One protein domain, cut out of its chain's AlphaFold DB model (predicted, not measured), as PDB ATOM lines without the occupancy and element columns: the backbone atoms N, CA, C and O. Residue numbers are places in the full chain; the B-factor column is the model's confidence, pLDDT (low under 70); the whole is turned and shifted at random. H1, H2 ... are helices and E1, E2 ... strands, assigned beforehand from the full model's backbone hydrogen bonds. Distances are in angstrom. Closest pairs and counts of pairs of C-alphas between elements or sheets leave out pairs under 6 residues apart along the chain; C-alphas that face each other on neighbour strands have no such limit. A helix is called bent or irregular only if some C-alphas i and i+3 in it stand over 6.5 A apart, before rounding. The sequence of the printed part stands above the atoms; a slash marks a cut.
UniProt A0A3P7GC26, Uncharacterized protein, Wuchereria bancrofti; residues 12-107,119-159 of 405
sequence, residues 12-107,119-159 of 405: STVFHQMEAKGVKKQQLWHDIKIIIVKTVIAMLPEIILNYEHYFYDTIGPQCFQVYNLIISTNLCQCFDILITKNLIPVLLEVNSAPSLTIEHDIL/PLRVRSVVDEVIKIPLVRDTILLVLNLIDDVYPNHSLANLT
ATOM      1  N   SER A  12     -33.274 -36.184  18.106       81.63
ATOM      2  CA  SER A  12     -32.328 -36.555  17.049       81.63
ATOM      3  C   SER A  12     -31.080 -37.269  17.576       81.63
ATOM      4  O   SER A  12     -30.620 -38.226  16.947       81.63
ATOM      5  N   THR A  13     -30.563 -36.847  18.736       84.90
ATOM      6  CA  THR A  13     -29.437 -37.500  19.418       84.90
ATOM      7  C   THR A  13     -29.839 -38.882  19.914       84.90
ATOM      8  O   THR A  13     -29.128 -39.852  19.661       84.90
ATOM      9  N   VAL A  14     -30.996 -38.993  20.574       86.10
ATOM     10  CA  VAL A  14     -31.506 -40.280  21.070       86.10
ATOM     11  C   VAL A  14     -31.741 -41.247  19.908       86.10
ATOM     12  O   VAL A  14     -31.324 -42.398  19.975       86.10
ATOM     13  N   PHE A  15     -32.321 -40.782  18.803       86.30
ATOM     14  CA  PHE A  15     -32.575 -41.620  17.632       86.30
ATOM     15  C   PHE A  15     -31.291 -42.092  16.949       86.30
ATOM     16  O   PHE A  15     -31.236 -43.248  16.544       86.30
ATOM     17  N   HIS A  16     -30.250 -41.258  16.866       87.47
ATOM     18  CA  HIS A  16     -28.937 -41.712  16.387       87.47
ATOM     19  C   HIS A  16     -28.322 -42.762  17.316       87.47
ATOM     20  O   HIS A  16     -27.781 -43.757  16.845       87.47
ATOM     21  N   GLN A  17     -28.436 -42.582  18.635       88.56
ATOM     22  CA  GLN A  17     -27.947 -43.567  19.605       88.56
ATOM     23  C   GLN A  17     -28.702 -44.899  19.504       88.56
ATOM     24  O   GLN A  17     -28.099 -45.961  19.638       88.56
ATOM     25  N   MET A  18     -30.012 -44.859  19.265       89.46
ATOM     26  CA  MET A  18     -30.825 -46.056  19.045       89.46
ATOM     27  C   MET A  18     -30.483 -46.730  17.712       89.46
ATOM     28  O   MET A  18     -30.354 -47.949  17.659       89.46
ATOM     29  N   GLU A  19     -30.285 -45.952  16.647       90.17
ATOM     30  CA  GLU A  19     -29.873 -46.463  15.335       90.17
ATOM     31  C   GLU A  19     -28.510 -47.160  15.399       90.17
ATOM     32  O   GLU A  19     -28.369 -48.263  14.879       90.17
ATOM     33  N   ALA A  20     -27.544 -46.593  16.132       90.65
ATOM     34  CA  ALA A  20     -26.251 -47.230  16.386       90.65
ATOM     35  C   ALA A  20     -26.371 -48.580  17.126       90.65
ATOM     36  O   ALA A  20     -25.465 -49.405  17.054       90.65
ATOM     37  N   LYS A  21     -27.495 -48.828  17.813       89.35
ATOM     38  CA  LYS A  21     -27.830 -50.106  18.465       89.35
ATOM     39  C   LYS A  21     -28.716 -51.019  17.602       89.35
ATOM     40  O   LYS A  21     -29.263 -51.991  18.112       89.35
ATOM     41  N   GLY A  22     -28.886 -50.711  16.315       89.66
ATOM     42  CA  GLY A  22     -29.655 -51.521  15.365       89.66
ATOM     43  C   GLY A  22     -31.154 -51.209  15.308       89.66
ATOM     44  O   GLY A  22     -31.900 -51.908  14.622       89.66
ATOM     45  N   VAL A  23     -31.631 -50.162  15.991       90.26
ATOM     46  CA  VAL A  23     -33.043 -49.759  15.911       90.26
ATOM     47  C   VAL A  23     -33.338 -49.125  14.553       90.26
ATOM     48  O   VAL A  23     -32.688 -48.168  14.134       90.26
ATOM     49  N   LYS A  24     -34.403 -49.585  13.891       91.92
ATOM     50  CA  LYS A  24     -34.930 -48.959  12.670       91.92
ATOM     51  C   LYS A  24     -35.613 -47.622  12.997       91.92
ATOM     52  O   LYS A  24     -36.836 -47.562  13.120       91.92
ATOM     53  N   LYS A  25     -34.841 -46.532  13.110       88.67
ATOM     54  CA  LYS A  25     -35.351 -45.202  13.519       88.67
ATOM     55  C   LYS A  25     -36.529 -44.699  12.678       88.67
ATOM     56  O   LYS A  25     -37.435 -44.065  13.208       88.67
ATOM     57  N   GLN A  26     -36.529 -44.984  11.371       88.21
ATOM     58  CA  GLN A  26     -37.590 -44.538  10.463       88.21
ATOM     59  C   GLN A  26     -38.927 -45.211  10.779       88.21
ATOM     60  O   GLN A  26     -39.952 -44.532  10.770       88.21
ATOM     61  N   GLN A  27     -38.904 -46.507  11.110       89.70
ATOM     62  CA  GLN A  27     -40.102 -47.249  11.496       89.70
ATOM     63  C   GLN A  27     -40.626 -46.765  12.848       89.70
ATOM     64  O   GLN A  27     -41.787 -46.395  12.951       89.70
ATOM     65  N   LEU A  28     -39.748 -46.655  13.849       90.35
ATOM     66  CA  LEU A  28     -40.134 -46.164  15.174       90.35
ATOM     67  C   LEU A  28     -40.774 -44.771  15.095       90.35
ATOM     68  O   LEU A  28     -41.804 -44.502  15.710       90.35
ATOM     69  N   TRP A  29     -40.186 -43.881  14.293       87.93
ATOM     70  CA  TRP A  29     -40.737 -42.550  14.077       87.93
ATOM     71  C   TRP A  29     -42.070 -42.577  13.332       87.93
ATOM     72  O   TRP A  29     -42.954 -41.777  13.628       87.93
ATOM     73  N   HIS A  30     -42.234 -43.488  12.375       87.48
ATOM     74  CA  HIS A  30     -43.503 -43.688  11.689       87.48
ATOM     75  C   HIS A  30     -44.606 -44.134  12.661       87.48
ATOM     76  O   HIS A  30     -45.694 -43.559  12.636       87.48
ATOM     77  N   ASP A  31     -44.308 -45.073  13.558       89.20
ATOM     78  CA  ASP A  31     -45.259 -45.588  14.548       89.20
ATOM     79  C   ASP A  31     -45.678 -44.497  15.550       89.20
ATOM     80  O   ASP A  31     -46.867 -44.321  15.826       89.20
ATOM     81  N   ILE A  32     -44.723 -43.676  16.008       89.28
ATOM     82  CA  ILE A  32     -44.990 -42.486  16.837       89.28
ATOM     83  C   ILE A  32     -45.948 -41.519  16.128       89.28
ATOM     84  O   ILE A  32     -46.914 -41.039  16.722       89.28
ATOM     85  N   LYS A  33     -45.720 -41.245  14.839       86.14
ATOM     86  CA  LYS A  33     -46.602 -40.361  14.063       86.14
ATOM     87  C   LYS A  33     -48.007 -40.930  13.923       86.14
ATOM     88  O   LYS A  33     -48.964 -40.167  14.003       86.14
ATOM     89  N   ILE A  34     -48.146 -42.243  13.735       85.29
ATOM     90  CA  ILE A  34     -49.460 -42.891  13.675       85.29
ATOM     91  C   ILE A  34     -50.214 -42.701  14.989       85.29
ATOM     92  O   ILE A  34     -51.396 -42.364  14.938       85.29
ATOM     93  N   ILE A  35     -49.552 -42.880  16.137       88.66
ATOM     94  CA  ILE A  35     -50.163 -42.640  17.452       88.66
ATOM     95  C   ILE A  35     -50.711 -41.216  17.515       88.66
ATOM     96  O   ILE A  35     -51.890 -41.027  17.787       88.66
ATOM     97  N   ILE A  36     -49.894 -40.223  17.166       85.55
ATOM     98  CA  ILE A  36     -50.286 -38.810  17.232       85.55
ATOM     99  C   ILE A  36     -51.466 -38.513  16.303       85.55
ATOM    100  O   ILE A  36     -52.436 -37.890  16.727       85.55
ATOM    101  N   VAL A  37     -51.434 -39.009  15.062       83.81
ATOM    102  CA  VAL A  37     -52.544 -38.842  14.110       83.81
ATOM    103  C   VAL A  37     -53.826 -39.471  14.647       83.81
ATOM    104  O   VAL A  37     -54.870 -38.824  14.626       83.81
ATOM    105  N   LYS A  38     -53.765 -40.708  15.151       85.19
ATOM    106  CA  LYS A  38     -54.940 -41.408  15.688       85.19
ATOM    107  C   LYS A  38     -55.514 -40.695  16.908       85.19
ATOM    108  O   LYS A  38     -56.725 -40.507  16.966       85.19
ATOM    109  N   THR A  39     -54.664 -40.255  17.834       87.55
ATOM    110  CA  THR A  39     -55.094 -39.527  19.030       87.55
ATOM    111  C   THR A  39     -55.748 -38.201  18.668       87.55
ATOM    112  O   THR A  39     -56.819 -37.891  19.179       87.55
ATOM    113  N   VAL A  40     -55.169 -37.435  17.737       82.65
ATOM    114  CA  VAL A  40     -55.793 -36.182  17.296       82.65
ATOM    115  C   VAL A  40     -57.116 -36.447  16.588       82.65
ATOM    116  O   VAL A  40     -58.102 -35.799  16.926       82.65
ATOM    117  N   ILE A  41     -57.182 -37.425  15.676       81.04
ATOM    118  CA  ILE A  41     -58.438 -37.784  14.998       81.04
ATOM    119  C   ILE A  41     -59.517 -38.208  16.003       81.04
ATOM    120  O   ILE A  41     -60.674 -37.828  15.837       81.04
ATOM    121  N   ALA A  42     -59.154 -38.933  17.063       84.55
ATOM    122  CA  ALA A  42     -60.088 -39.322  18.115       84.55
ATOM    123  C   ALA A  42     -60.652 -38.117  18.892       84.55
ATOM    124  O   ALA A  42     -61.814 -38.143  19.285       84.55
ATOM    125  N   MET A  43     -59.864 -37.050  19.071       83.17
ATOM    126  CA  MET A  43     -60.299 -35.811  19.733       83.17
ATOM    127  C   MET A  43     -61.070 -34.857  18.805       83.17
ATOM    128  O   MET A  43     -61.802 -33.993  19.292       83.17
ATOM    129  N   LEU A  44     -60.930 -34.994  17.479       79.72
ATOM    130  CA  LEU A  44     -61.525 -34.070  16.503       79.72
ATOM    131  C   LEU A  44     -63.020 -33.804  16.724       79.72
ATOM    132  O   LEU A  44     -63.395 -32.634  16.664       79.72
ATOM    133  N   PRO A  45     -63.887 -34.802  16.983       84.01
ATOM    134  CA  PRO A  45     -65.312 -34.540  17.135       84.01
ATOM    135  C   PRO A  45     -65.631 -33.573  18.277       84.01
ATOM    136  O   PRO A  45     -66.402 -32.638  18.084       84.01
ATOM    137  N   GLU A  46     -65.007 -33.751  19.442       84.46
ATOM    138  CA  GLU A  46     -65.219 -32.858  20.585       84.46
ATOM    139  C   GLU A  46     -64.648 -31.464  20.330       84.46
ATOM    140  O   GLU A  46     -65.290 -30.467  20.658       84.46
ATOM    141  N   ILE A  47     -63.477 -31.379  19.693       83.12
ATOM    142  CA  ILE A  47     -62.869 -30.095  19.328       83.12
ATOM    143  C   ILE A  47     -63.777 -29.345  18.351       83.12
ATOM    144  O   ILE A  47     -64.080 -28.177  18.578       83.12
ATOM    145  N   ILE A  48     -64.248 -30.008  17.291       80.02
ATOM    146  CA  ILE A  48     -65.143 -29.417  16.290       80.02
ATOM    147  C   ILE A  48     -66.450 -28.966  16.945       80.02
ATOM    148  O   ILE A  48     -66.923 -27.868  16.661       80.02
ATOM    149  N   LEU A  49     -67.024 -29.786  17.829       84.30
ATOM    150  CA  LEU A  49     -68.277 -29.468  18.509       84.30
ATOM    151  C   LEU A  49     -68.171 -28.232  19.383       84.30
ATOM    152  O   LEU A  49     -68.981 -27.317  19.241       84.30
ATOM    153  N   ASN A  50     -67.171 -28.193  20.258       84.72
ATOM    154  CA  ASN A  50     -66.956 -27.046  21.127       84.72
ATOM    155  C   ASN A  50     -66.591 -25.812  20.302       84.72
ATOM    156  O   ASN A  50     -67.146 -24.740  20.525       84.72
ATOM    157  N   TYR A  51     -65.737 -25.963  19.289       81.68
ATOM    158  CA  TYR A  51     -65.387 -24.863  18.401       81.68
ATOM    159  C   TYR A  51     -66.629 -24.257  17.739       81.68
ATOM    160  O   TYR A  51     -66.835 -23.051  17.817       81.68
ATOM    161  N   GLU A  52     -67.495 -25.062  17.123       80.01
ATOM    162  CA  GLU A  52     -68.719 -24.538  16.512       80.01
ATOM    163  C   GLU A  52     -69.697 -23.988  17.548       80.01
ATOM    164  O   GLU A  52     -70.350 -22.992  17.266       80.01
ATOM    165  N   HIS A  53     -69.792 -24.580  18.741       84.13
ATOM    166  CA  HIS A  53     -70.644 -24.070  19.816       84.13
ATOM    167  C   HIS A  53     -70.242 -22.650  20.241       84.13
ATOM    168  O   HIS A  53     -71.097 -21.770  20.331       84.13
ATOM    169  N   TYR A  54     -68.944 -22.398  20.428       81.66
ATOM    170  CA  TYR A  54     -68.436 -21.087  20.845       81.66
ATOM    171  C   TYR A  54     -68.313 -20.083  19.688       81.66
ATOM    172  O   TYR A  54     -68.499 -18.883  19.884       81.66
ATOM    173  N   PHE A  55     -68.022 -20.550  18.471       77.60
ATOM    174  CA  PHE A  55     -67.644 -19.710  17.330       77.60
ATOM    175  C   PHE A  55     -68.607 -19.822  16.135       77.60
ATOM    176  O   PHE A  55     -68.226 -19.553  14.991       77.60
ATOM    177  N   TYR A  56     -69.872 -20.196  16.361       72.76
ATOM    178  CA  TYR A  56     -70.837 -20.483  15.287       72.76
ATOM    179  C   TYR A  56     -70.994 -19.356  14.249       72.76
ATOM    180  O   TYR A  56     -71.223 -19.680  13.085       72.76
ATOM    181  N   ASP A  57     -70.786 -18.084  14.610       72.97
ATOM    182  CA  ASP A  57     -70.942 -16.916  13.718       72.97
ATOM    183  C   ASP A  57     -69.629 -16.141  13.427       72.97
ATOM    184  O   ASP A  57     -69.666 -15.083  12.799       72.97
ATOM    185  N   THR A  58     -68.450 -16.641  13.820       65.44
ATOM    186  CA  THR A  58     -67.171 -15.930  13.593       65.44
ATOM    187  C   THR A  58     -66.478 -16.323  12.284       65.44
ATOM    188  O   THR A  58     -66.561 -17.460  11.819       65.44
ATOM    189  N   ILE A  59     -65.786 -15.376  11.647       59.48
ATOM    190  CA  ILE A  59     -65.123 -15.595  10.354       59.48
ATOM    191  C   ILE A  59     -63.680 -16.053  10.583       59.48
ATOM    192  O   ILE A  59     -62.888 -15.341  11.189       59.48
ATOM    193  N   GLY A  60     -63.332 -17.215  10.035       53.60
ATOM    194  CA  GLY A  60     -61.994 -17.803  10.096       53.60
ATOM    195  C   GLY A  60     -61.738 -18.628  11.363       53.60
ATOM    196  O   GLY A  60     -62.565 -18.623  12.280       53.60
ATOM    197  N   PRO A  61     -60.613 -19.364  11.405       63.00
ATOM    198  CA  PRO A  61     -60.166 -20.048  12.613       63.00
ATOM    199  C   PRO A  61     -59.875 -19.017  13.714       63.00
ATOM    200  O   PRO A  61     -58.999 -18.175  13.555       63.00
ATOM    201  N   GLN A  62     -60.628 -19.069  14.814       65.74
ATOM    202  CA  GLN A  62     -60.418 -18.219  15.997       65.74
ATOM    203  C   GLN A  62     -59.424 -18.838  16.972       65.74
ATOM    204  O   GLN A  62     -58.727 -18.143  17.705       65.74
ATOM    205  N   CYS A  63     -59.364 -20.165  16.968       63.41
ATOM    206  CA  CYS A  63     -58.454 -20.927  17.790       63.41
ATOM    207  C   CYS A  63     -57.382 -21.503  16.886       63.41
ATOM    208  O   CYS A  63     -57.660 -22.291  15.982       63.41
ATOM    209  N   PHE A  64     -56.145 -21.148  17.182       58.69
ATOM    210  CA  PHE A  64     -55.051 -22.072  17.003       58.69
ATOM    211  C   PHE A  64     -54.715 -22.554  18.403       58.69
ATOM    212  O   PHE A  64     -54.614 -21.770  19.345       58.69
ATOM    213  N   GLN A  65     -54.587 -23.857  18.557       51.08
ATOM    214  CA  GLN A  65     -53.993 -24.396  19.756       51.08
ATOM    215  C   GLN A  65     -52.712 -25.060  19.319       51.08
ATOM    216  O   GLN A  65     -52.705 -25.832  18.357       51.08
ATOM    217  N   VAL A  66     -51.634 -24.773  20.041       47.34
ATOM    218  CA  VAL A  66     -50.389 -25.528  19.930       47.34
ATOM    219  C   VAL A  66     -50.594 -26.887  20.610       47.34
ATOM    220  O   VAL A  66     -49.839 -27.295  21.480       47.34
ATOM    221  N   TYR A  67     -51.631 -27.627  20.208       43.94
ATOM    222  CA  TYR A  67     -51.449 -29.059  20.112       43.94
ATOM    223  C   TYR A  67     -50.391 -29.210  19.033       43.94
ATOM    224  O   TYR A  67     -50.543 -28.669  17.939       43.94
ATOM    225  N   ASN A  68     -49.306 -29.916  19.313       42.91
ATOM    226  CA  ASN A  68     -48.385 -30.341  18.269       42.91
ATOM    227  C   ASN A  68     -49.086 -31.361  17.321       42.91
ATOM    228  O   ASN A  68     -48.602 -32.467  17.129       42.91
ATOM    229  N   LEU A  69     -50.186 -30.966  16.650       38.69
ATOM    230  CA  LEU A  69     -50.536 -31.385  15.282       38.69
ATOM    231  C   LEU A  69     -49.556 -30.761  14.269       38.69
ATOM    232  O   LEU A  69     -49.754 -30.749  13.062       38.69
ATOM    233  N   ILE A  70     -48.462 -30.225  14.780       39.81
ATOM    234  CA  ILE A  70     -47.295 -29.853  14.043       39.81
ATOM    235  C   ILE A  70     -46.158 -30.561  14.756       39.81
ATOM    236  O   ILE A  70     -45.570 -30.041  15.699       39.81
ATOM    237  N   ILE A  71     -45.885 -31.800  14.355       43.18
ATOM    238  CA  ILE A  71     -44.663 -32.453  14.801       43.18
ATOM    239  C   ILE A  71     -43.538 -31.702  14.111       43.18
ATOM    240  O   ILE A  71     -43.227 -31.911  12.933       43.18
ATOM    241  N   SER A  72     -42.939 -30.793  14.866       42.82
ATOM    242  CA  SER A  72     -41.601 -30.358  14.553       42.82
ATOM    243  C   SER A  72     -40.712 -31.598  14.532       42.82
ATOM    244  O   SER A  72     -40.856 -32.478  15.382       42.82
ATOM    245  N   THR A  73     -39.793 -31.683  13.572       44.69
ATOM    246  CA  THR A  73     -38.827 -32.792  13.398       44.69
ATOM    247  C   THR A  73     -38.122 -33.263  14.674       44.69
ATOM    248  O   THR A  73     -37.540 -34.345  14.668       44.69
ATOM    249  N   ASN A  74     -38.184 -32.485  15.756       41.13
ATOM    250  CA  ASN A  74     -37.549 -32.769  17.030       41.13
ATOM    251  C   ASN A  74     -38.474 -32.630  18.255       41.13
ATOM    252  O   ASN A  74     -37.945 -32.600  19.365       41.13
ATOM    253  N   LEU A  75     -39.807 -32.518  18.105       46.18
ATOM    254  CA  LEU A  75     -40.659 -32.197  19.255       46.18
ATOM    255  C   LEU A  75     -42.070 -32.805  19.275       46.18
ATOM    256  O   LEU A  75     -42.940 -32.447  18.486       46.18
ATOM    257  N   CYS A  76     -42.296 -33.631  20.297       51.54
ATOM    258  CA  CYS A  76     -43.593 -34.079  20.804       51.54
ATOM    259  C   CYS A  76     -43.800 -33.553  22.234       51.54
ATOM    260  O   CYS A  76     -44.158 -34.310  23.116       51.54
ATOM    261  N   GLN A  77     -43.545 -32.269  22.510       53.27
ATOM    262  CA  GLN A  77     -43.606 -31.741  23.891       53.27
ATOM    263  C   GLN A  77     -45.000 -31.842  24.529       53.27
ATOM    264  O   GLN A  77     -45.120 -31.747  25.741       53.27
ATOM    265  N   CYS A  78     -46.043 -32.010  23.713       68.88
ATOM    266  CA  CYS A  78     -47.396 -32.272  24.193       68.88
ATOM    267  C   CYS A  78     -47.711 -33.762  24.316       68.88
ATOM    268  O   CYS A  78     -48.722 -34.083  24.905       68.88
ATOM    269  N   PHE A  79     -46.951 -34.646  23.671       84.47
ATOM    270  CA  PHE A  79     -47.253 -36.073  23.604       84.47
ATOM    271  C   PHE A  79     -46.156 -36.821  24.332       84.47
ATOM    272  O   PHE A  79     -45.088 -37.083  23.769       84.47
ATOM    273  N   ASP A  80     -46.453 -37.199  25.562       87.82
ATOM    274  CA  ASP A  80     -45.524 -37.978  26.353       87.82
ATOM    275  C   ASP A  80     -45.627 -39.425  25.889       87.82
ATOM    276  O   ASP A  80     -46.630 -40.110  26.086       87.82
ATOM    277  N   ILE A  81     -44.593 -39.866  25.175       91.35
ATOM    278  CA  ILE A  81     -44.534 -41.186  24.557       91.35
ATOM    279  C   ILE A  81     -43.374 -41.959  25.167       91.35
ATOM    280  O   ILE A  81     -42.209 -41.576  25.046       91.35
ATOM    281  N   LEU A  82     -43.702 -43.092  25.778       92.40
ATOM    282  CA  LEU A  82     -42.731 -44.037  26.303       92.40
ATOM    283  C   LEU A  82     -42.355 -45.052  25.227       92.40
ATOM    284  O   LEU A  82     -43.226 -45.681  24.627       92.40
ATOM    285  N   ILE A  83     -41.056 -45.271  25.021       92.82
ATOM    286  CA  ILE A  83     -40.570 -46.377  24.192       92.82
ATOM    287  C   ILE A  83     -40.239 -47.558  25.097       92.82
ATOM    288  O   ILE A  83     -39.344 -47.482  25.938       92.82
ATOM    289  N   THR A  84     -40.972 -48.656  24.930       92.51
ATOM    290  CA  THR A  84     -40.755 -49.883  25.707       92.51
ATOM    291  C   THR A  84     -39.467 -50.603  25.290       92.51
ATOM    292  O   THR A  84     -38.913 -50.359  24.217       92.51
ATOM    293  N   LYS A  85     -39.019 -51.573  26.102       89.86
ATOM    294  CA  LYS A  85     -37.868 -52.443  25.780       89.86
ATOM    295  C   LYS A  85     -38.005 -53.188  24.442       89.86
ATOM    296  O   LYS A  85     -37.003 -53.504  23.817       89.86
ATOM    297  N   ASN A  86     -39.242 -53.422  23.997       90.69
ATOM    298  CA  ASN A  86     -39.559 -54.073  22.725       90.69
ATOM    299  C   ASN A  86     -39.653 -53.072  21.557       90.69
ATOM    300  O   ASN A  86     -40.133 -53.434  20.489       90.69
ATOM    301  N   LEU A  87     -39.232 -51.815  21.756       90.92
ATOM    302  CA  LEU A  87     -39.301 -50.721  20.779       90.92
ATOM    303  C   LEU A  87     -40.729 -50.341  20.362       90.92
ATOM    304  O   LEU A  87     -40.931 -49.740  19.313       90.92
ATOM    305  N   ILE A  88     -41.717 -50.654  21.202       92.79
ATOM    306  CA  ILE A  88     -43.111 -50.266  20.978       92.79
ATOM    307  C   ILE A  88     -43.334 -48.890  21.621       92.79
ATOM    308  O   ILE A  88     -43.101 -48.775  22.833       92.79
ATOM    309  N   PRO A  89     -43.764 -47.867  20.857       93.76
ATOM    310  CA  PRO A  89     -44.168 -46.583  21.410       93.76
ATOM    311  C   PRO A  89     -45.543 -46.686  22.080       93.76
ATOM    312  O   PRO A  89     -46.481 -47.248  21.516       93.76
ATOM    313  N   VAL A  90     -45.669 -46.121  23.277       93.88
ATOM    314  CA  VAL A  90     -46.905 -46.088  24.067       93.88
ATOM    315  C   VAL A  90     -47.192 -44.644  24.457       93.88
ATOM    316  O   VAL A  90     -46.336 -43.983  25.041       93.88
ATOM    317  N   LEU A  91     -48.386 -44.154  24.121       93.21
ATOM    318  CA  LEU A  91     -48.854 -42.842  24.566       93.21
ATOM    319  C   LEU A  91     -49.170 -42.890  26.063       93.21
ATOM    320  O   LEU A  91     -49.968 -43.725  26.481       93.21
ATOM    321  N   LEU A  92     -48.558 -41.996  26.837       93.17
ATOM    322  CA  LEU A  92     -48.824 -41.830  28.265       93.17
ATOM    323  C   LEU A  92     -49.876 -40.747  28.496       93.17
ATOM    324  O   LEU A  92     -50.936 -41.026  29.046       93.17
ATOM    325  N   GLU A  93     -49.605 -39.530  28.030       89.05
ATOM    326  CA  GLU A  93     -50.499 -38.388  28.204       89.05
ATOM    327  C   GLU A  93     -50.382 -37.375  27.064       89.05
ATOM    328  O   GLU A  93     -49.435 -37.397  26.267       89.05
ATOM    329  N   VAL A  94     -51.384 -36.494  26.985       85.18
ATOM    330  CA  VAL A  94     -51.392 -35.349  26.074       85.18
ATOM    331  C   VAL A  94     -51.506 -34.056  26.878       85.18
ATOM    332  O   VAL A  94     -52.568 -33.738  27.408       85.18
ATOM    333  N   ASN A  95     -50.422 -33.288  26.925       80.93
ATOM    334  CA  ASN A  95     -50.336 -32.009  27.618       80.93
ATOM    335  C   ASN A  95     -50.832 -30.856  26.737       80.93
ATOM    336  O   ASN A  95     -50.273 -30.570  25.675       80.93
ATOM    337  N   SER A  96     -51.872 -30.156  27.203       73.22
ATOM    338  CA  SER A  96     -52.462 -28.995  26.518       73.22
ATOM    339  C   SER A  96     -51.672 -27.695  26.721       73.22
ATOM    340  O   SER A  96     -51.815 -26.771  25.919       73.22
ATOM    341  N   ALA A  97     -50.823 -27.635  27.753       75.40
ATOM    342  CA  ALA A  97     -50.000 -26.480  28.112       75.40
ATOM    343  C   ALA A  97     -48.540 -26.898  28.393       75.40
ATOM    344  O   ALA A  97     -48.089 -26.851  29.541       75.40
ATOM    345  N   PRO A  98     -47.781 -27.347  27.373       76.83
ATOM    346  CA  PRO A  98     -46.381 -27.716  27.557       76.83
ATOM    347  C   PRO A  98     -45.547 -26.502  27.983       76.83
ATOM    348  O   PRO A  98     -45.733 -25.388  27.488       76.83
ATOM    349  N   SER A  99     -44.581 -26.719  28.875       81.46
ATOM    350  CA  SER A  99     -43.726 -25.630  29.344       81.46
ATOM    351  C   SER A  99     -42.840 -25.077  28.224       81.46
ATOM    352  O   SER A  99     -42.010 -25.791  27.652       81.46
ATOM    353  N   LEU A 100     -42.925 -23.764  28.002       82.17
ATOM    354  CA  LEU A 100     -42.027 -23.022  27.115       82.17
ATOM    355  C   LEU A 100     -40.806 -22.423  27.840       82.17
ATOM    356  O   LEU A 100     -40.030 -21.697  27.222       82.17
ATOM    357  N   THR A 101     -40.591 -22.738  29.125       83.16
ATOM    358  CA  THR A 101     -39.449 -22.199  29.878       83.16
ATOM    359  C   THR A 101     -38.125 -22.733  29.332       83.16
ATOM    360  O   THR A 101     -37.956 -23.937  29.135       83.16
ATOM    361  N   ILE A 102     -37.178 -21.836  29.060       82.99
ATOM    362  CA  ILE A 102     -35.819 -22.187  28.611       82.99
ATOM    363  C   ILE A 102     -34.782 -22.023  29.727       82.99
ATOM    364  O   ILE A 102     -33.627 -22.388  29.543       82.99
ATOM    365  N   GLU A 103     -35.180 -21.486  30.877       81.56
ATOM    366  CA  GLU A 103     -34.323 -21.287  32.047       81.56
ATOM    367  C   GLU A 103     -34.528 -22.426  33.049       81.56
ATOM    368  O   GLU A 103     -35.646 -22.914  33.230       81.56
ATOM    369  N   HIS A 104     -33.438 -22.868  33.672       77.81
ATOM    370  CA  HIS A 104     -33.450 -23.822  34.773       77.81
ATOM    371  C   HIS A 104     -32.544 -23.330  35.896       77.81
ATOM    372  O   HIS A 104     -31.477 -22.766  35.651       77.81
ATOM    373  N   ASP A 105     -33.001 -23.558  37.119       76.55
ATOM    374  CA  ASP A 105     -32.277 -23.222  38.332       76.55
ATOM    375  C   ASP A 105     -31.215 -24.292  38.592       76.55
ATOM    376  O   ASP A 105     -31.529 -25.478  38.731       76.55
ATOM    377  N   ILE A 106     -29.949 -23.882  38.637       69.04
ATOM    378  CA  ILE A 106     -28.861 -24.738  39.103       69.04
ATOM    379  C   ILE A 106     -28.574 -24.358  40.551       69.04
ATOM    380  O   ILE A 106     -28.206 -23.217  40.847       69.04
ATOM    381  N   LEU A 107     -28.735 -25.325  41.458       62.82
ATOM    382  CA  LEU A 107     -28.227 -25.195  42.818       62.82
ATOM    383  C   LEU A 107     -26.701 -25.280  42.736       62.82
ATOM    384  O   LEU A 107     -26.163 -26.292  42.285       62.82
ATOM    385  N   PRO A 119     -31.068 -19.148  43.371       66.53
ATOM    386  CA  PRO A 119     -30.643 -20.117  42.367       66.53
ATOM    387  C   PRO A 119     -30.134 -19.439  41.089       66.53
ATOM    388  O   PRO A 119     -30.725 -18.472  40.599       66.53
ATOM    389  N   LEU A 120     -29.032 -19.958  40.538       72.43
ATOM    390  CA  LEU A 120     -28.466 -19.421  39.307       72.43
ATOM    391  C   LEU A 120     -29.341 -19.879  38.133       72.43
ATOM    392  O   LEU A 120     -29.374 -21.067  37.803       72.43
ATOM    393  N   ARG A 121     -30.047 -18.939  37.496       76.86
ATOM    394  CA  ARG A 121     -30.846 -19.223  36.298       76.86
ATOM    395  C   ARG A 121     -29.940 -19.393  35.092       76.86
ATOM    396  O   ARG A 121     -29.344 -18.434  34.606       76.86
ATOM    397  N   VAL A 122     -29.866 -20.617  34.585       82.40
ATOM    398  CA  VAL A 122     -29.083 -20.957  33.396       82.40
ATOM    399  C   VAL A 122     -30.019 -21.300  32.247       82.40
ATOM    400  O   VAL A 122     -31.005 -22.021  32.406       82.40
ATOM    401  N   ARG A 123     -29.719 -20.790  31.049       84.16
ATOM    402  CA  ARG A 123     -30.460 -21.161  29.839       84.16
ATOM    403  C   ARG A 123     -30.072 -22.563  29.384       84.16
ATOM    404  O   ARG A 123     -28.900 -22.893  29.222       84.16
ATOM    405  N   SER A 124     -31.075 -23.399  29.166       84.09
ATOM    406  CA  SER A 124     -30.926 -24.723  28.579       84.09
ATOM    407  C   SER A 124     -30.762 -24.575  27.075       84.09
ATOM    408  O   SER A 124     -31.719 -24.298  26.356       84.09
ATOM    409  N   VAL A 125     -29.543 -24.814  26.586       84.77
ATOM    410  CA  VAL A 125     -29.233 -24.813  25.146       84.77
ATOM    411  C   VAL A 125     -30.137 -25.792  24.386       84.77
ATOM    412  O   VAL A 125     -30.554 -25.518  23.264       84.77
ATOM    413  N   VAL A 126     -30.477 -26.932  25.003       81.25
ATOM    414  CA  VAL A 126     -31.384 -27.935  24.422       81.25
ATOM    415  C   VAL A 126     -32.787 -27.356  24.246       81.25
ATOM    416  O   VAL A 126     -33.368 -27.479  23.169       81.25
ATOM    417  N   ASP A 127     -33.318 -26.706  25.284       84.85
ATOM    418  CA  ASP A 127     -34.639 -26.086  25.225       84.85
ATOM    419  C   ASP A 127     -34.650 -24.896  24.261       84.85
ATOM    420  O   ASP A 127     -35.608 -24.738  23.517       84.85
ATOM    421  N   GLU A 128     -33.585 -24.100  24.200       84.98
ATOM    422  CA  GLU A 128     -33.482 -22.953  23.295       84.98
ATOM    423  C   GLU A 128     -33.523 -23.377  21.819       84.98
ATOM    424  O   GLU A 128     -34.333 -22.870  21.040       84.98
ATOM    425  N   VAL A 129     -32.714 -24.378  21.455       84.61
ATOM    426  CA  VAL A 129     -32.631 -24.922  20.088       84.61
ATOM    427  C   VAL A 129     -33.952 -25.550  19.635       84.61
ATOM    428  O   VAL A 129     -34.221 -25.612  18.437       84.61
ATOM    429  N   ILE A 130     -34.794 -26.002  20.565       80.24
ATOM    430  CA  ILE A 130     -36.081 -26.619  20.242       80.24
ATOM    431  C   ILE A 130     -37.238 -25.616  20.309       80.24
ATOM    432  O   ILE A 130     -38.023 -25.506  19.365       80.24
ATOM    433  N   LYS A 131     -37.379 -24.912  21.433       85.29
ATOM    434  CA  LYS A 131     -38.562 -24.111  21.762       85.29
ATOM    435  C   LYS A 131     -38.602 -22.813  20.967       85.29
ATOM    436  O   LYS A 131     -39.683 -22.428  20.528       85.29
ATOM    437  N   ILE A 132     -37.457 -22.173  20.706       85.93
ATOM    438  CA  ILE A 132     -37.439 -20.934  19.914       85.93
ATOM    439  C   ILE A 132     -37.918 -21.192  18.476       85.93
ATOM    440  O   ILE A 132     -38.866 -20.523  18.051       85.93
ATOM    441  N   PRO A 133     -37.347 -22.149  17.712       85.16
ATOM    442  CA  PRO A 133     -37.827 -22.410  16.360       85.16
ATOM    443  C   PRO A 133     -39.265 -22.918  16.333       85.16
ATOM    444  O   PRO A 133     -40.001 -22.548  15.428       85.16
ATOM    445  N   LEU A 134     -39.686 -23.709  17.329       82.63
ATOM    446  CA  LEU A 134     -41.075 -24.152  17.446       82.63
ATOM    447  C   LEU A 134     -42.037 -22.963  17.496       82.63
ATOM    448  O   LEU A 134     -42.949 -22.881  16.676       82.63
ATOM    449  N   VAL A 135     -41.840 -22.052  18.451       84.23
ATOM    450  CA  VAL A 135     -42.734 -20.905  18.652       84.23
ATOM    451  C   VAL A 135     -42.703 -20.001  17.425       84.23
ATOM    452  O   VAL A 135     -43.757 -19.659  16.890       84.23
ATOM    453  N   ARG A 136     -41.505 -19.679  16.922       87.60
ATOM    454  CA  ARG A 136     -41.337 -18.849  15.726       87.60
ATOM    455  C   ARG A 136     -42.056 -19.444  14.522       87.60
ATOM    456  O   ARG A 136     -42.860 -18.762  13.896       87.60
ATOM    457  N   ASP A 137     -41.760 -20.695  14.184       84.95
ATOM    458  CA  ASP A 137     -42.295 -21.314  12.976       84.95
ATOM    459  C   ASP A 137     -43.816 -21.517  13.107       84.95
ATOM    460  O   ASP A 137     -44.531 -21.405  12.115       84.95
ATOM    461  N   THR A 138     -44.331 -21.723  14.328       81.76
ATOM    462  CA  THR A 138     -45.780 -21.808  14.590       81.76
ATOM    463  C   THR A 138     -46.468 -20.470  14.353       81.76
ATOM    464  O   THR A 138     -47.497 -20.425  13.685       81.76
ATOM    465  N   ILE A 139     -45.890 -19.369  14.843       82.61
ATOM    466  CA  ILE A 139     -46.408 -18.019  14.588       82.61
ATOM    467  C   ILE A 139     -46.401 -17.730  13.083       82.61
ATOM    468  O   ILE A 139     -47.404 -17.268  12.544       82.61
ATOM    469  N   LEU A 140     -45.306 -18.055  12.388       84.21
ATOM    470  CA  LEU A 140     -45.213 -17.884  10.937       84.21
ATOM    471  C   LEU A 140     -46.272 -18.701  10.191       84.21
ATOM    472  O   LEU A 140     -46.871 -18.190   9.249       84.21
ATOM    473  N   LEU A 141     -46.539 -19.938  10.616       81.32
ATOM    474  CA  LEU A 141     -47.588 -20.765  10.023       81.32
ATOM    475  C   LEU A 141     -48.976 -20.152  10.231       81.32
ATOM    476  O   LEU A 141     -49.730 -20.003   9.275       81.32
ATOM    477  N   VAL A 142     -49.309 -19.780  11.470       73.91
ATOM    478  CA  VAL A 142     -50.630 -19.236  11.831       73.91
ATOM    479  C   VAL A 142     -50.901 -17.910  11.119       73.91
ATOM    480  O   VAL A 142     -52.023 -17.665  10.683       73.91
ATOM    481  N   LEU A 143     -49.874 -17.076  10.956       79.84
ATOM    482  CA  LEU A 143     -49.969 -15.807  10.234       79.84
ATOM    483  C   LEU A 143     -49.873 -15.963   8.707       79.84
ATOM    484  O   LEU A 143     -49.975 -14.967   7.996       79.84
ATOM    485  N   ASN A 144     -49.703 -17.191   8.201       77.54
ATOM    486  CA  ASN A 144     -49.502 -17.487   6.782       77.54
ATOM    487  C   ASN A 144     -48.302 -16.727   6.172       77.54
ATOM    488  O   ASN A 144     -48.369 -16.245   5.047       77.54
ATOM    489  N   LEU A 145     -47.214 -16.620   6.941       83.66
ATOM    490  CA  LEU A 145     -45.935 -15.986   6.579       83.66
ATOM    491  C   LEU A 145     -44.802 -17.018   6.435       83.66
ATOM    492  O   LEU A 145     -43.627 -16.666   6.334       83.66
ATOM    493  N   ILE A 146     -45.128 -18.312   6.498       81.43
ATOM    494  CA  ILE A 146     -44.123 -19.376   6.488       81.43
ATOM    495  C   ILE A 146     -43.388 -19.455   5.152       81.43
ATOM    496  O   ILE A 146     -42.173 -19.621   5.157       81.43
ATOM    497  N   ASP A 147     -44.098 -19.267   4.035       79.21
ATOM    498  CA  ASP A 147     -43.513 -19.277   2.692       79.21
ATOM    499  C   ASP A 147     -42.651 -18.026   2.444       79.21
ATOM    500  O   ASP A 147     -41.636 -18.114   1.758       79.21
ATOM    501  N   ASP A 148     -42.980 -16.890   3.075       82.83
ATOM    502  CA  ASP A 148     -42.192 -15.651   2.978       82.83
ATOM    503  C   ASP A 148     -40.815 -15.802   3.642       82.83
ATOM    504  O   ASP A 148     -39.809 -15.277   3.162       82.83
ATOM    505  N   VAL A 149     -40.754 -16.541   4.755       83.38
ATOM    506  CA  VAL A 149     -39.508 -16.793   5.501       83.38
ATOM    507  C   VAL A 149     -38.775 -18.033   4.985       83.38
ATOM    508  O   VAL A 149     -37.543 -18.100   5.034       83.38
ATOM    509  N   TYR A 150     -39.518 -19.021   4.491       82.53
ATOM    510  CA  TYR A 150     -39.013 -20.306   4.022       82.53
ATOM    511  C   TYR A 150     -39.542 -20.626   2.617       82.53
ATOM    512  O   TYR A 150     -40.318 -21.569   2.461       82.53
ATOM    513  N   PRO A 151     -39.057 -19.942   1.565       69.49
ATOM    514  CA  PRO A 151     -39.564 -20.132   0.201       69.49
ATOM    515  C   PRO A 151     -39.392 -21.567  -0.335       69.49
ATOM    516  O   PRO A 151     -40.085 -21.983  -1.257       69.49
ATOM    517  N   ASN A 152     -38.507 -22.366   0.275       65.30
ATOM    518  CA  ASN A 152     -38.296 -23.777  -0.070       65.30
ATOM    519  C   ASN A 152     -39.176 -24.767   0.726       65.30
ATOM    520  O   ASN A 152     -39.048 -25.978   0.533       65.30
ATOM    521  N   HIS A 153     -40.026 -24.309   1.655       58.94
ATOM    522  CA  HIS A 153     -40.828 -25.199   2.508       58.94
ATOM    523  C   HIS A 153     -41.931 -25.914   1.730       58.94
ATOM    524  O   HIS A 153     -42.068 -27.134   1.852       58.94
ATOM    525  N   SER A 154     -42.632 -25.202   0.848       52.08
ATOM    526  CA  SER A 154     -43.714 -25.773   0.042       52.08
ATOM    527  C   SER A 154     -43.207 -26.876  -0.911       52.08
ATOM    528  O   SER A 154     -43.905 -27.860  -1.149       52.08
ATOM    529  N   LEU A 155     -41.951 -26.799  -1.374       44.74
ATOM    530  CA  LEU A 155     -41.340 -27.818  -2.240       44.74
ATOM    531  C   LEU A 155     -40.993 -29.120  -1.490       44.74
ATOM    532  O   LEU A 155     -41.094 -30.210  -2.058       44.74
ATOM    533  N   ALA A 156     -40.626 -29.036  -0.206       49.05
ATOM    534  CA  ALA A 156     -40.275 -30.202   0.612       49.05
ATOM    535  C   ALA A 156     -41.492 -31.070   0.988       49.05
ATOM    536  O   ALA A 156     -41.336 -32.266   1.247       49.05
ATOM    537  N   ASN A 157     -42.700 -30.497   0.985       44.83
ATOM    538  CA  ASN A 157     -43.937 -31.254   1.188       44.83
ATOM    539  C   ASN A 157     -44.376 -32.018  -0.077       44.83
ATOM    540  O   ASN A 157     -45.024 -33.054   0.050       44.83
ATOM    541  N   LEU A 158     -43.974 -31.576  -1.279       38.26
ATOM    542  CA  LEU A 158     -44.342 -32.226  -2.548       38.26
ATOM    543  C   LEU A 158     -43.370 -33.322  -3.029       38.26
ATOM    544  O   LEU A 158     -43.777 -34.190  -3.797       38.26
ATOM    545  N   THR A 159     -42.092 -33.303  -2.638       34.20
ATOM    546  CA  THR A 159     -41.027 -34.003  -3.399       34.20
ATOM    547  C   THR A 159     -40.506 -35.325  -2.822       34.20
ATOM    548  O   THR A 159     -39.553 -35.879  -3.358       34.20
TER     549      THR A 159
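Overview. This is residues 12 to 107 and 119 to 159 of the 405 residues of an uncharacterized protein of Wuchereria bancrofti (UniProt A0A3P7GC26). Two parts are loosely joined: the hairpin E1 E2 packs on the first arm of a long bent helix, H2, while a second long helix, H3, has the strand pair E3 E4 by its start and short H4 and H5 past its end. Residues 66 to 76 pass between H2 and H3, and H1 makes a corner with H2. The printed part has 137 residues with five named helices and four named strands, ordered H1 H2 E1 E2 E3 E4 H3 H4 H5; both sheets are antiparallel pairs, the class mixed. It is loose, radius of gyration of the C-alphas 17.8 A, spanning 53 by 39 by 35 A.

Arrangement. Start at H1, residues 12 to 19. H2, residues 25 to 55, was assigned as one helix by its hydrogen bonds but is bent, C-alphas 42 and 45 being 7.1 A apart; its arms H2a, 25 to 42, and H2b, 45 to 55, stand at a steep tilt of 52 degrees. H1 and H2a touch only at the corner, closest C-alphas Glu 19 and Lys 25, 5.9 A. Next find the hairpin E1, 79 to 83, and E2, 89 to 94, with N 82 and O 90 at 2.9 A; the closest C-alphas of H2a and E2, Ile 32 and Pro 89, are 6.2 A apart. E3, 103 to 106, and E4, 120 to 123, are antiparallel, with N 104 and O 122 at 2.9 A. H3, 125 to 142, is apart from H2a. H4, 146 to 149, and H3 only just touch, only at the corner, with 3 pairs of C-alphas within 8 A, the closest Leu 140 and Ile 146, 4.8 A. H5, 153 to 158, and H4 likewise only just touch, only at the corner, with 3 such pairs, the closest Asp 147 and His 153, 6.5 A. Every O i to N i+4 pair is within hydrogen-bond range in H1, H2a and H2b, against 13 of 14 in H3 and 0 of 2 in H5, where 2 of 3 O i to N i+3 pairs are; H4 is too short for an O i to N i+4 pair.

Along the chain. Find C-alpha 12 at (-32.328, -36.555, 17.049), where H1 begins. H2a, from C-alpha 25 at (-35.351, -45.202, 13.519), and H3 each measure 25.8 A, H2b 15.0 A and E2 14.1 A. H5 ends at C-alpha 158, (-44.342, -32.226, -2.548).

Size, cuts and confidence. The farthest C-alphas, Lys 21 and Asp 57, are 54.6 A apart. Residues 108 to 118 are not printed; C-alphas 107 and 119 across this cut are 5.6 A apart. The link H2 to E1, 23 residues, is long. Confidence is under 70 at residues 58 to 78, 106 to 107, 119 and 151 to 159.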